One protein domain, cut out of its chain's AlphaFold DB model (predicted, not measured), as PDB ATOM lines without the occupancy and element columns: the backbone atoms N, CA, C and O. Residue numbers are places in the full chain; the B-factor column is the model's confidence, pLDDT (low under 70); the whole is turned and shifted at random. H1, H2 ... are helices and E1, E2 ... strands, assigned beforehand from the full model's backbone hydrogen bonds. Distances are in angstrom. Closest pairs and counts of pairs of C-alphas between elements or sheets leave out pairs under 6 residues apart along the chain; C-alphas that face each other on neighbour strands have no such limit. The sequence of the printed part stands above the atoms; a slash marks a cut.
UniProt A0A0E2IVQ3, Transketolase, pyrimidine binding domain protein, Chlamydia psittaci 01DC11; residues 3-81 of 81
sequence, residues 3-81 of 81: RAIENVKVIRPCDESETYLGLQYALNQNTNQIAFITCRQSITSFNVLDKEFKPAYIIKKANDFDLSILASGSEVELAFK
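AT A GLANCE: This is residues 3 to 81 of the 81 residues of the protein "Transketolase, pyrimidine binding domain protein" of Chlamydia psittaci 01DC11 (UniProt A0A0E2IVQ3). With little regular structure, this is a small two-stranded sheet, E1 beside E2, with H1 packed over it, and a long winding loop that ends in short H2; residues 61 to 67 of the loop stick out. The printed part has 79 residues, of which 28 are in named elements, in the order E1, H1, E2, H2, mixed in class, the strands parallel. It is only just compact, close to loose, with a radius of gyration of the C-alphas of 13.6 A, and elongated, 42 by 26 by 25 A.

IN THESE COORDINATES: E1, residues 8 to 11, spans 9.6 A from C-alpha 8 at (-38.451, -45.007, -43.495). H1, residues 16 to 28, spans 18.2 A; E2, residues 33 to 36, 10.1 A. H2, residues 74 to 80, spans 10.4 A to C-alpha 80 at (-17.672, -51.075, -25.875).

HOW THE PARTS SIT: E1 and E2 are parallel at 23 degrees, with N 9 and O 33 2.8 A apart, within hydrogen-bond range. E1, H1 and E2 form a strand-helix-strand unit, parallel neighbour strands with a helix between, its crossover right-handed. The closest C-alphas of H1 and E2, Ala 26 and Ile 34, are 6.4 A apart. H2 is apart from E1 and H1. In H1 and H2 every O i to N i+4 pair is within hydrogen-bond range.

THE WHOLE: The farthest C-alphas, Asn 30 and Asp 64, are 42.3 A apart. The link E2 to H2, 37 residues, is long. The printed part has no cut, and no printed residue is under 70 in pLDDT.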
ATOM      1  N   ARG A   3     -38.906 -48.570 -37.735       96.44
ATOM      2  CA  ARG A   3     -38.114 -49.470 -38.601       96.44
ATOM      3  C   ARG A   3     -38.949 -50.440 -39.453       96.44
ATOM      4  O   ARG A   3     -38.400 -51.042 -40.362       96.44
ATOM      5  N   ALA A   4     -40.222 -50.647 -39.118       97.69
ATOM      6  CA  ALA A   4     -41.114 -51.546 -39.850       97.69
ATOM      7  C   ALA A   4     -41.930 -50.820 -40.931       97.69
ATOM      8  O   ALA A   4     -42.646 -51.468 -41.685       97.69
ATOM      9  N   ILE A   5     -41.858 -49.486 -40.980       97.88
ATOM     10  CA  ILE A   5     -42.542 -48.687 -41.994       97.88
ATOM     11  C   ILE A   5     -41.687 -48.710 -43.259       97.88
ATOM     12  O   ILE A   5     -40.483 -48.448 -43.210       97.88
ATOM     13  N   GLU A   6     -42.309 -49.027 -44.390       96.44
ATOM     14  CA  GLU A   6     -41.638 -49.014 -45.684       96.44
ATOM     15  C   GLU A   6     -41.073 -47.623 -45.993       96.44
ATOM     16  O   GLU A   6     -41.686 -46.599 -45.689       96.44
ATOM     17  N   ASN A   7     -39.885 -47.594 -46.600       96.62
ATOM     18  CA  ASN A   7     -39.221 -46.368 -47.036       96.62
ATOM     19  C   ASN A   7     -38.924 -45.344 -45.911       96.62
ATOM     20  O   ASN A   7     -38.668 -44.169 -46.178       96.62
ATOM     21  N   VAL A   8     -38.918 -45.789 -44.647       97.81
ATOM     22  CA  VAL A   8     -38.451 -45.007 -43.495       97.81
ATOM     23  C   VAL A   8     -37.091 -45.533 -43.040       97.81
ATOM     24  O   VAL A   8     -36.964 -46.655 -42.547       97.81
ATOM     25  N   LYS A   9     -36.053 -44.698 -43.139       97.06
ATOM     26  CA  LYS A   9     -34.738 -44.978 -42.551       97.06
ATOM     27  C   LYS A   9     -34.654 -44.378 -41.159       97.06
ATOM     28  O   LYS A   9     -34.817 -43.176 -40.966       97.06
ATOM     29  N   VAL A  10     -34.360 -45.233 -40.187       98.00
ATOM     30  CA  VAL A  10     -34.188 -44.839 -38.787       98.00
ATOM     31  C   VAL A  10     -32.701 -44.792 -38.468       98.00
ATOM     32  O   VAL A  10     -32.063 -45.838 -38.348       98.00
ATOM     33  N   ILE A  11     -32.165 -43.585 -38.317       97.94
ATOM     34  CA  ILE A  11     -30.766 -43.337 -37.968       97.94
ATOM     35  C   ILE A  11     -30.710 -43.076 -36.465       97.94
ATOM     36  O   ILE A  11     -31.383 -42.182 -35.958       97.94
ATOM     37  N   ARG A  12     -29.941 -43.883 -35.733       98.06
ATOM     38  CA  ARG A  12     -29.760 -43.742 -34.283       98.06
ATOM     39  C   ARG A  12     -28.264 -43.595 -33.985       98.06
ATOM     40  O   ARG A  12     -27.638 -44.622 -33.708       98.06
ATOM     41  N   PRO A  13     -27.722 -42.370 -34.096       97.19
ATOM     42  CA  PRO A  13     -26.286 -42.129 -34.100       97.19
ATOM     43  C   PRO A  13     -25.649 -42.408 -32.734       97.19
ATOM     44  O   PRO A  13     -26.249 -42.080 -31.707       97.19
ATOM     45  N   CYS A  14     -24.449 -42.991 -32.717       97.12
ATOM     46  CA  CYS A  14     -23.677 -43.257 -31.502       97.12
ATOM     47  C   CYS A  14     -22.701 -42.144 -31.105       97.12
ATOM     48  O   CYS A  14     -22.250 -42.142 -29.967       97.12
ATOM     49  N   ASP A  15     -22.358 -41.234 -32.016       96.69
ATOM     50  CA  ASP A  15     -21.450 -40.112 -31.764       96.69
ATOM     51  C   ASP A  15     -21.657 -38.959 -32.771       96.69
ATOM     52  O   ASP A  15     -22.622 -38.935 -33.549       96.69
ATOM     53  N   GLU A  16     -20.769 -37.963 -32.744       96.25
ATOM     54  CA  GLU A  16     -20.801 -36.814 -33.646       96.25
ATOM     55  C   GLU A  16     -20.518 -37.176 -35.108       96.25
ATOM     56  O   GLU A  16     -21.084 -36.537 -35.996       96.25
ATOM     57  N   SER A  17     -19.702 -38.202 -35.372       95.94
ATOM     58  CA  SER A  17     -19.345 -38.618 -36.731       95.94
ATOM     59  C   SER A  17     -20.543 -39.254 -37.438       95.94
ATOM     60  O   SER A  17     -20.907 -38.844 -38.546       95.94
ATOM     61  N   GLU A  18     -21.254 -40.160 -36.754       97.38
ATOM     62  CA  GLU A  18     -22.512 -40.729 -37.245       97.38
ATOM     63  C   GLU A  18     -23.604 -39.661 -37.374       97.38
ATOM     64  O   GLU A  18     -24.398 -39.697 -38.317       97.38
ATOM     65  N   THR A  19     -23.641 -38.693 -36.452       97.00
ATOM     66  CA  THR A  19     -24.605 -37.587 -36.504       97.00
ATOM     67  C   THR A  19     -24.372 -36.714 -37.735       97.00
ATOM     68  O   THR A  19     -25.302 -36.490 -38.509       97.00
ATOM     69  N   TYR A  20     -23.138 -36.251 -37.947       97.06
ATOM     70  CA  TYR A  20     -22.779 -35.394 -39.074       97.06
ATOM     71  C   TYR A  20     -23.020 -36.098 -40.414       97.06
ATOM     72  O   TYR A  20     -23.759 -35.588 -41.260       97.06
ATOM     73  N   LEU A  21     -22.463 -37.299 -40.590       97.75
ATOM     74  CA  LEU A  21     -22.585 -38.046 -41.842       97.75
ATOM     75  C   LEU A  21     -24.025 -38.512 -42.087       97.75
ATOM     76  O   LEU A  21     -24.497 -38.480 -43.223       97.75
ATOM     77  N   GLY A  22     -24.750 -38.897 -41.035       97.06
ATOM     78  CA  GLY A  22     -26.158 -39.274 -41.128       97.06
ATOM     79  C   GLY A  22     -27.053 -38.104 -41.536       97.06
ATOM     80  O   GLY A  22     -27.944 -38.288 -42.363       97.06
ATOM     81  N   LEU A  23     -26.799 -36.895 -41.021       97.44
ATOM     82  CA  LEU A  23     -27.496 -35.680 -41.459       97.44
ATOM     83  C   LEU A  23     -27.126 -35.310 -42.899       97.44
ATOM     84  O   LEU A  23     -28.015 -34.996 -43.689       97.44
ATOM     85  N   GLN A  24     -25.845 -35.407 -43.270       97.31
ATOM     86  CA  GLN A  24     -25.405 -35.194 -44.650       97.31
ATOM     87  C   GLN A  24     -26.119 -36.162 -45.606       97.31
ATOM     88  O   GLN A  24     -26.632 -35.734 -46.636       97.31
ATOM     89  N   TYR A  25     -26.213 -37.447 -45.259       96.31
ATOM     90  CA  TYR A  25     -26.994 -38.419 -46.022       96.31
ATOM     91  C   TYR A  25     -28.473 -38.020 -46.098       96.31
ATOM     92  O   TYR A  25     -29.041 -37.981 -47.187       96.31
ATOM     93  N   ALA A  26     -29.085 -37.691 -44.956       96.75
ATOM     94  CA  ALA A  26     -30.508 -37.385 -44.851       96.75
ATOM     95  C   ALA A  26     -30.937 -36.183 -45.704       96.75
ATOM     96  O   ALA A  26     -32.019 -36.222 -46.287       96.75
ATOM     97  N   LEU A  27     -30.090 -35.152 -45.783       97.06
ATOM     98  CA  LEU A  27     -30.354 -33.913 -46.517       97.06
ATOM     99  C   LEU A  27     -30.069 -34.011 -48.025       97.06
ATOM    100  O   LEU A  27     -30.602 -33.211 -48.785       97.06
ATOM    101  N   ASN A  28     -29.240 -34.965 -48.464       97.38
ATOM    102  CA  ASN A  28     -28.848 -35.114 -49.875       97.38
ATOM    103  C   ASN A  28     -29.607 -36.223 -50.623       97.38
ATOM    104  O   ASN A  28     -29.394 -36.426 -51.818       97.38
ATOM    105  N   GLN A  29     -30.470 -36.966 -49.938       94.56
ATOM    106  CA  GLN A  29     -31.290 -38.020 -50.528       94.56
ATOM    107  C   GLN A  29     -32.732 -37.529 -50.742       94.56
ATOM    108  O   GLN A  29     -33.240 -36.742 -49.949       94.56
ATOM    109  N   ASN A  30     -33.409 -38.040 -51.775       96.31
ATOM    110  CA  ASN A  30     -34.796 -37.669 -52.117       96.31
ATOM    111  C   ASN A  30     -35.761 -38.864 -52.122       96.31
ATOM    112  O   ASN A  30     -36.858 -38.782 -52.669       96.31
ATOM    113  N   THR A  31     -35.330 -40.010 -51.596       96.06
ATOM    114  CA  THR A  31     -36.030 -41.288 -51.763       96.06
ATOM    115  C   THR A  31     -36.662 -41.792 -50.481       96.06
ATOM    116  O   THR A  31     -37.748 -42.345 -50.552       96.06
ATOM    117  N   ASN A  32     -36.029 -41.588 -49.325       96.56
ATOM    118  CA  ASN A  32     -36.441 -42.148 -48.041       96.56
ATOM    119  C   ASN A  32     -36.948 -41.055 -47.093       96.56
ATOM    120  O   ASN A  32     -36.398 -39.954 -47.028       96.56
ATOM    121  N   GLN A  33     -37.942 -41.387 -46.273       97.44
ATOM    122  CA  GLN A  33     -38.243 -40.612 -45.071       97.44
ATOM    123  C   GLN A  33     -37.200 -40.938 -44.000       97.44
ATOM    124  O   GLN A  33     -36.849 -42.102 -43.809       97.44
ATOM    125  N   ILE A  34     -36.702 -39.928 -43.291       97.94
ATOM    126  CA  ILE A  34     -35.641 -40.115 -42.297       97.94
ATOM    127  C   ILE A  34     -36.175 -39.812 -40.900       97.94
ATOM    128  O   ILE A  34     -36.721 -38.740 -40.653       97.94
ATOM    129  N   ALA A  35     -35.965 -40.741 -39.970       98.12
ATOM    130  CA  ALA A  35     -36.163 -40.527 -38.543       98.12
ATOM    131  C   ALA A  35     -34.808 -40.564 -37.830       98.12
ATOM    132  O   ALA A  35     -34.135 -41.596 -37.830       98.12
ATOM    133  N   PHE A  36     -34.425 -39.452 -37.206       97.75
ATOM    134  CA  PHE A  36     -33.205 -39.344 -36.406       97.75
ATOM    135  C   PHE A  36     -33.539 -39.542 -34.922       97.75
ATOM    136  O   PHE A  36     -34.314 -38.777 -34.351       97.75
ATOM    137  N   ILE A  37     -32.982 -40.579 -34.298       97.94
ATOM    138  CA  ILE A  37     -33.230 -40.931 -32.894       97.94
ATOM    139  C   ILE A  37     -32.024 -40.516 -32.060       97.94
ATOM    140  O   ILE A  37     -31.041 -41.250 -31.977       97.94
ATOM    141  N   THR A  38     -32.099 -39.338 -31.451       96.94
ATOM    142  CA  THR A  38     -31.025 -38.775 -30.626       96.94
ATOM    143  C   THR A  38     -31.147 -39.195 -29.160       96.94
ATOM    144  O   THR A  38     -32.165 -39.741 -28.724       96.94
ATOM    145  N   CYS A  39     -30.090 -38.952 -28.384       96.31
ATOM    146  CA  CYS A  39     -30.084 -39.130 -26.936       96.31
ATOM    147  C   CYS A  39     -29.992 -37.781 -26.216       96.31
ATOM    148  O   CYS A  39     -29.527 -36.787 -26.772       96.31
ATOM    149  N   ARG A  40     -30.459 -37.745 -24.964       97.69
ATOM    150  CA  ARG A  40     -30.383 -36.546 -24.114       97.69
ATOM    151  C   ARG A  40     -29.050 -36.467 -23.371       97.69
ATOM    152  O   ARG A  40     -28.537 -35.377 -23.145       97.69
ATOM    153  N   GLN A  41     -28.557 -37.613 -22.914       96.88
ATOM    154  CA  GLN A  41     -27.334 -37.729 -22.133       96.88
ATOM    155  C   GLN A  41     -26.088 -37.573 -23.005       96.88
ATOM    156  O   GLN A  41     -26.124 -37.866 -24.200       96.88
ATOM    157  N   SER A  42     -24.986 -37.166 -22.378       96.31
ATOM    158  CA  SER A  42     -23.660 -37.231 -22.986       96.31
ATOM    159  C   SER A  42     -23.272 -38.679 -23.284       96.31
ATOM    160  O   SER A  42     -23.610 -39.583 -22.517       96.31
ATOM    161  N   ILE A  43     -22.556 -38.869 -24.386       95.25
ATOM    162  CA  ILE A  43     -22.045 -40.156 -24.864       95.25
ATOM    163  C   ILE A  43     -20.590 -39.994 -25.311       95.25
ATOM    164  O   ILE A  43     -20.145 -38.883 -25.608       95.25
ATOM    165  N   THR A  44     -19.852 -41.099 -25.327       95.12
ATOM    166  CA  THR A  44     -18.461 -41.156 -25.793       95.12
ATOM    167  C   THR A  44     -18.378 -40.979 -27.307       95.12
ATOM    168  O   THR A  44     -19.126 -41.609 -28.048       95.12
ATOM    169  N   SER A  45     -17.432 -40.155 -27.756       95.88
ATOM    170  CA  SER A  45     -17.058 -40.065 -29.167       95.88
ATOM    171  C   SER A  45     -16.116 -41.208 -29.545       95.88
ATOM    172  O   SER A  45     -15.099 -41.419 -28.876       95.88
ATOM    173  N   PHE A  46     -16.445 -41.936 -30.614       94.88
ATOM    174  CA  PHE A  46     -15.573 -42.955 -31.203       94.88
ATOM    175  C   PHE A  46     -14.871 -42.438 -32.461       94.88
ATOM    176  O   PHE A  46     -13.744 -42.845 -32.735       94.88
ATOM    177  N   ASN A  47     -15.536 -41.552 -33.209       93.50
ATOM    178  CA  ASN A  47     -15.043 -40.846 -34.389       93.50
ATOM    179  C   ASN A  47     -14.335 -41.768 -35.400       93.50
ATOM    180  O   ASN A  47     -13.227 -41.503 -35.865       93.50
ATOM    181  N   VAL A  48     -14.973 -42.906 -35.691       92.50
ATOM    182  CA  VAL A  48     -14.435 -43.953 -36.578       92.50
ATOM    183  C   VAL A  48     -14.826 -43.716 -38.038       92.50
ATOM    184  O   VAL A  48     -14.099 -44.129 -38.942       92.50
ATOM    185  N   LEU A  49     -15.974 -43.078 -38.295       90.62
ATOM    186  CA  LEU A  49     -16.406 -42.741 -39.649       90.62
ATOM    187  C   LEU A  49     -15.841 -41.380 -40.066       90.62
ATOM    188  O   LEU A  49     -16.074 -40.379 -39.402       90.62
ATOM    189  N   ASP A  50     -15.147 -41.336 -41.202       84.69
ATOM    190  CA  ASP A  50     -14.429 -40.143 -41.662       84.69
ATOM    191  C   ASP A  50     -15.081 -39.449 -42.870       84.69
ATOM    192  O   ASP A  50     -15.045 -38.224 -42.972       84.69
ATOM    193  N   LYS A  51     -15.646 -40.211 -43.815       86.56
ATOM    194  CA  LYS A  51     -16.039 -39.668 -45.134       86.56
ATOM    195  C   LYS A  51     -17.428 -40.045 -45.612       86.56
ATOM    196  O   LYS A  51     -18.056 -39.269 -46.327       86.56
ATOM    197  N   GLU A  52     -17.894 -41.239 -45.274       90.50
ATOM    198  CA  GLU A  52     -19.128 -41.786 -45.829       90.50
ATOM    199  C   GLU A  52     -20.026 -42.321 -44.724       90.50
ATOM    200  O   GLU A  52     -19.572 -43.022 -43.816       90.50
ATOM    201  N   PHE A  53     -21.318 -42.012 -44.831       92.75
ATOM    202  CA  PHE A  53     -22.321 -42.580 -43.948       92.75
ATOM    203  C   PHE A  53     -22.488 -44.074 -44.230       92.75
ATOM    204  O   PHE A  53     -22.988 -44.469 -45.285       92.75
ATOM    205  N   LYS A  54     -22.093 -44.909 -43.267       94.38
ATOM    206  CA  LYS A  54     -22.257 -46.362 -43.335       94.38
ATOM    207  C   LYS A  54     -23.370 -46.801 -42.383       94.38
ATOM    208  O   LYS A  54     -23.380 -46.362 -41.238       94.38
ATOM    209  N   PRO A  55     -24.283 -47.692 -42.811       90.62
ATOM    210  CA  PRO A  55     -25.400 -48.130 -41.971       90.62
ATOM    211  C   PRO A  55     -24.964 -48.995 -40.778       90.62
ATOM    212  O   PRO A  55     -25.687 -49.073 -39.790       90.62
ATOM    213  N   ALA A  56     -23.814 -49.665 -40.885       94.88
ATOM    214  CA  ALA A  56     -23.169 -50.416 -39.815       94.88
ATOM    215  C   ALA A  56     -21.672 -50.553 -40.130       94.88
ATOM    216  O   ALA A  56     -21.286 -50.638 -41.300       94.88
ATOM    217  N   TYR A  57     -20.832 -50.585 -39.100       95.50
ATOM    218  CA  TYR A  57     -19.385 -50.751 -39.225       95.50
ATOM    219  C   TYR A  57     -18.789 -51.344 -37.940       95.50
ATOM    220  O   TYR A  57     -19.469 -51.479 -36.925       95.50
ATOM    221  N   ILE A  58     -17.517 -51.741 -37.998       94.75
ATOM    222  CA  ILE A  58     -16.798 -52.326 -36.862       94.75
ATOM    223  C   ILE A  58     -16.109 -51.205 -36.081       94.75
ATOM    224  O   ILE A  58     -15.228 -50.542 -36.620       94.75
ATOM    225  N   ILE A  59     -16.478 -51.036 -34.810       94.38
ATOM    226  CA  ILE A  59     -15.819 -50.096 -33.882       94.38
ATOM    227  C   ILE A  59     -14.616 -50.746 -33.192       94.38
ATOM    228  O   ILE A  59     -13.575 -50.117 -33.020       94.38
ATOM    229  N   LYS A  60     -14.733 -52.025 -32.820       93.38
ATOM    230  CA  LYS A  60     -13.669 -52.793 -32.165       93.38
ATOM    231  C   LYS A  60     -13.544 -54.151 -32.836       93.38
ATOM    232  O   LYS A  60     -14.484 -54.941 -32.822       93.38
ATOM    233  N   LYS A  61     -12.381 -54.420 -33.426       93.69
ATOM    234  CA  LYS A  61     -12.057 -55.734 -33.984       93.69
ATOM    235  C   LYS A  61     -11.326 -56.563 -32.929       93.69
ATOM    236  O   LYS A  61     -10.413 -56.058 -32.284       93.69
ATOM    237  N   ALA A  62     -11.712 -57.823 -32.788       92.69
ATOM    238  CA  ALA A  62     -11.024 -58.813 -31.967       92.69
ATOM    239  C   ALA A  62     -10.780 -60.077 -32.800       92.69
ATOM    240  O   ALA A  62     -11.564 -60.383 -33.700       92.69
ATOM    241  N   ASN A  63      -9.692 -60.785 -32.503       94.38
ATOM    242  CA  ASN A  63      -9.467 -62.147 -32.985       94.38
ATOM    243  C   ASN A  63      -9.901 -63.117 -31.876       94.38
ATOM    244  O   ASN A  63      -9.855 -62.735 -30.709       94.38
ATOM    245  N   ASP A  64     -10.311 -64.331 -32.245       94.50
ATOM    246  CA  ASP A  64     -10.655 -65.415 -31.310       94.50
ATOM    247  C   ASP A  64     -11.682 -65.007 -30.232       94.50
ATOM    248  O   ASP A  64     -11.402 -65.021 -29.036       94.50
ATOM    249  N   PHE A  65     -12.881 -64.600 -30.668       93.81
ATOM    250  CA  PHE A  65     -13.977 -64.177 -29.788       93.81
ATOM    251  C   PHE A  65     -15.140 -65.178 -29.782       93.81
ATOM    252  O   PHE A  65     -15.465 -65.766 -30.814       93.81
ATOM    253  N   ASP A  66     -15.834 -65.287 -28.646       97.12
ATOM    254  CA  ASP A  66     -17.039 -66.122 -28.514       97.12
ATOM    255  C   ASP A  66     -18.321 -65.406 -28.979       97.12
ATOM    256  O   ASP A  66     -19.294 -66.048 -29.378       97.12
ATOM    257  N   LEU A  67     -18.346 -64.067 -28.929       95.75
ATOM    258  CA  LEU A  67     -19.523 -63.253 -29.247       95.75
ATOM    259  C   LEU A  67     -19.180 -61.973 -30.024       95.75
ATOM    260  O   LEU A  67     -18.202 -61.289 -29.737       95.75
ATOM    261  N   SER A  68     -20.052 -61.614 -30.970       95.75
ATOM    262  CA  SER A  68     -20.116 -60.280 -31.579       95.75
ATOM    263  C   SER A  68     -21.324 -59.514 -31.045       95.75
ATOM    264  O   SER A  68     -22.436 -60.041 -31.041       95.75
ATOM    265  N   ILE A  69     -21.119 -58.260 -30.636       97.25
ATOM    266  CA  ILE A  69     -22.189 -57.385 -30.144       97.25
ATOM    267  C   ILE A  69     -22.496 -56.325 -31.203       97.25
ATOM    268  O   ILE A  69     -21.616 -55.569 -31.610       97.25
ATOM    269  N   LEU A  70     -23.759 -56.261 -31.629       97.56
ATOM    270  CA  LEU A  70     -24.290 -55.193 -32.473       97.56
ATOM    271  C   LEU A  70     -25.138 -54.256 -31.611       97.56
ATOM    272  O   LEU A  70     -26.142 -54.675 -31.034       97.56
ATOM    273  N   ALA A  71     -24.751 -52.988 -31.556       97.88
ATOM    274  CA  ALA A  71     -25.441 -51.949 -30.802       97.88
ATOM    275  C   ALA A  71     -25.638 -50.693 -31.663       97.88
ATOM    276  O   ALA A  71     -25.077 -50.577 -32.751       97.88
ATOM    277  N   SER A  72     -26.461 -49.758 -31.193       97.62
ATOM    278  CA  SER A  72     -26.647 -48.446 -31.825       97.62
ATOM    279  C   SER A  72     -26.837 -47.378 -30.750       97.62
ATOM    280  O   SER A  72     -27.209 -47.706 -29.622       97.62
ATOM    281  N   GLY A  73     -26.655 -46.100 -31.088       97.56
ATOM    282  CA  GLY A  73     -26.850 -45.008 -30.135       97.56
ATOM    283  C   GLY A  73     -26.010 -45.153 -28.865       97.56
ATOM    284  O   GLY A  73     -24.872 -45.611 -28.903       97.56
ATOM    285  N   SER A  74     -26.613 -44.827 -27.723       97.50
ATOM    286  CA  SER A  74     -25.982 -44.923 -26.402       97.50
ATOM    287  C   SER A  74     -25.507 -46.322 -26.014       97.50
ATOM    288  O   SER A  74     -24.585 -46.447 -25.211       97.50
ATOM    289  N   GLU A  75     -26.095 -47.387 -26.567       98.06
ATOM    290  CA  GLU A  75     -25.679 -48.749 -26.223       98.06
ATOM    291  C   GLU A  75     -24.367 -49.146 -26.895       98.06
ATOM    292  O   GLU A  75     -23.766 -50.126 -26.474       98.06
ATOM    293  N   VAL A  76     -23.882 -48.394 -27.889       97.31
ATOM    294  CA  VAL A  76     -22.537 -48.611 -28.442       97.31
ATOM    295  C   VAL A  76     -21.480 -48.364 -27.375       97.31
ATOM    296  O   VAL A  76     -20.598 -49.195 -27.191       97.31
ATOM    297  N   GLU A  77     -21.603 -47.272 -26.615       96.44
ATOM    298  CA  GLU A  77     -20.706 -47.008 -25.491       96.44
ATOM    299  C   GLU A  77     -20.800 -48.106 -24.429       96.44
ATOM    300  O   GLU A  77     -19.779 -48.563 -23.921       96.44
ATOM    301  N   LEU A  78     -22.018 -48.554 -24.115       96.69
ATOM    302  CA  LEU A  78     -22.226 -49.622 -23.141       96.69
ATOM    303  C   LEU A  78     -21.640 -50.962 -23.607       96.69
ATOM    304  O   LEU A  78     -21.080 -51.676 -22.790       96.69
ATOM    305  N   ALA A  79     -21.760 -51.292 -24.893       96.69
ATOM    306  CA  ALA A  79     -21.211 -52.511 -25.482       96.69
ATOM    307  C   ALA A  79     -19.687 -52.463 -25.657       96.69
ATOM    308  O   ALA A  79     -19.044 -53.506 -25.761       96.69
ATOM    309  N   PHE A  80     -19.114 -51.263 -25.759       94.19
ATOM    310  CA  PHE A  80     -17.672 -51.075 -25.875       94.19
ATOM    311  C   PHE A  80     -16.945 -51.239 -24.533       94.19
ATOM    312  O   PHE A  80     -15.781 -51.655 -24.526       94.19
ATOM    313  N   LYS A  81     -17.623 -50.882 -23.434       89.75
ATOM    314  CA  LYS A  81     -17.169 -51.065 -22.049       89.75
ATOM    315  C   LYS A  81     -17.108 -52.543 -21.678       89.75
ATOM    316  O   LYS A  81     -16.093 -52.913 -21.050       89.75
TER     317      LYS A  81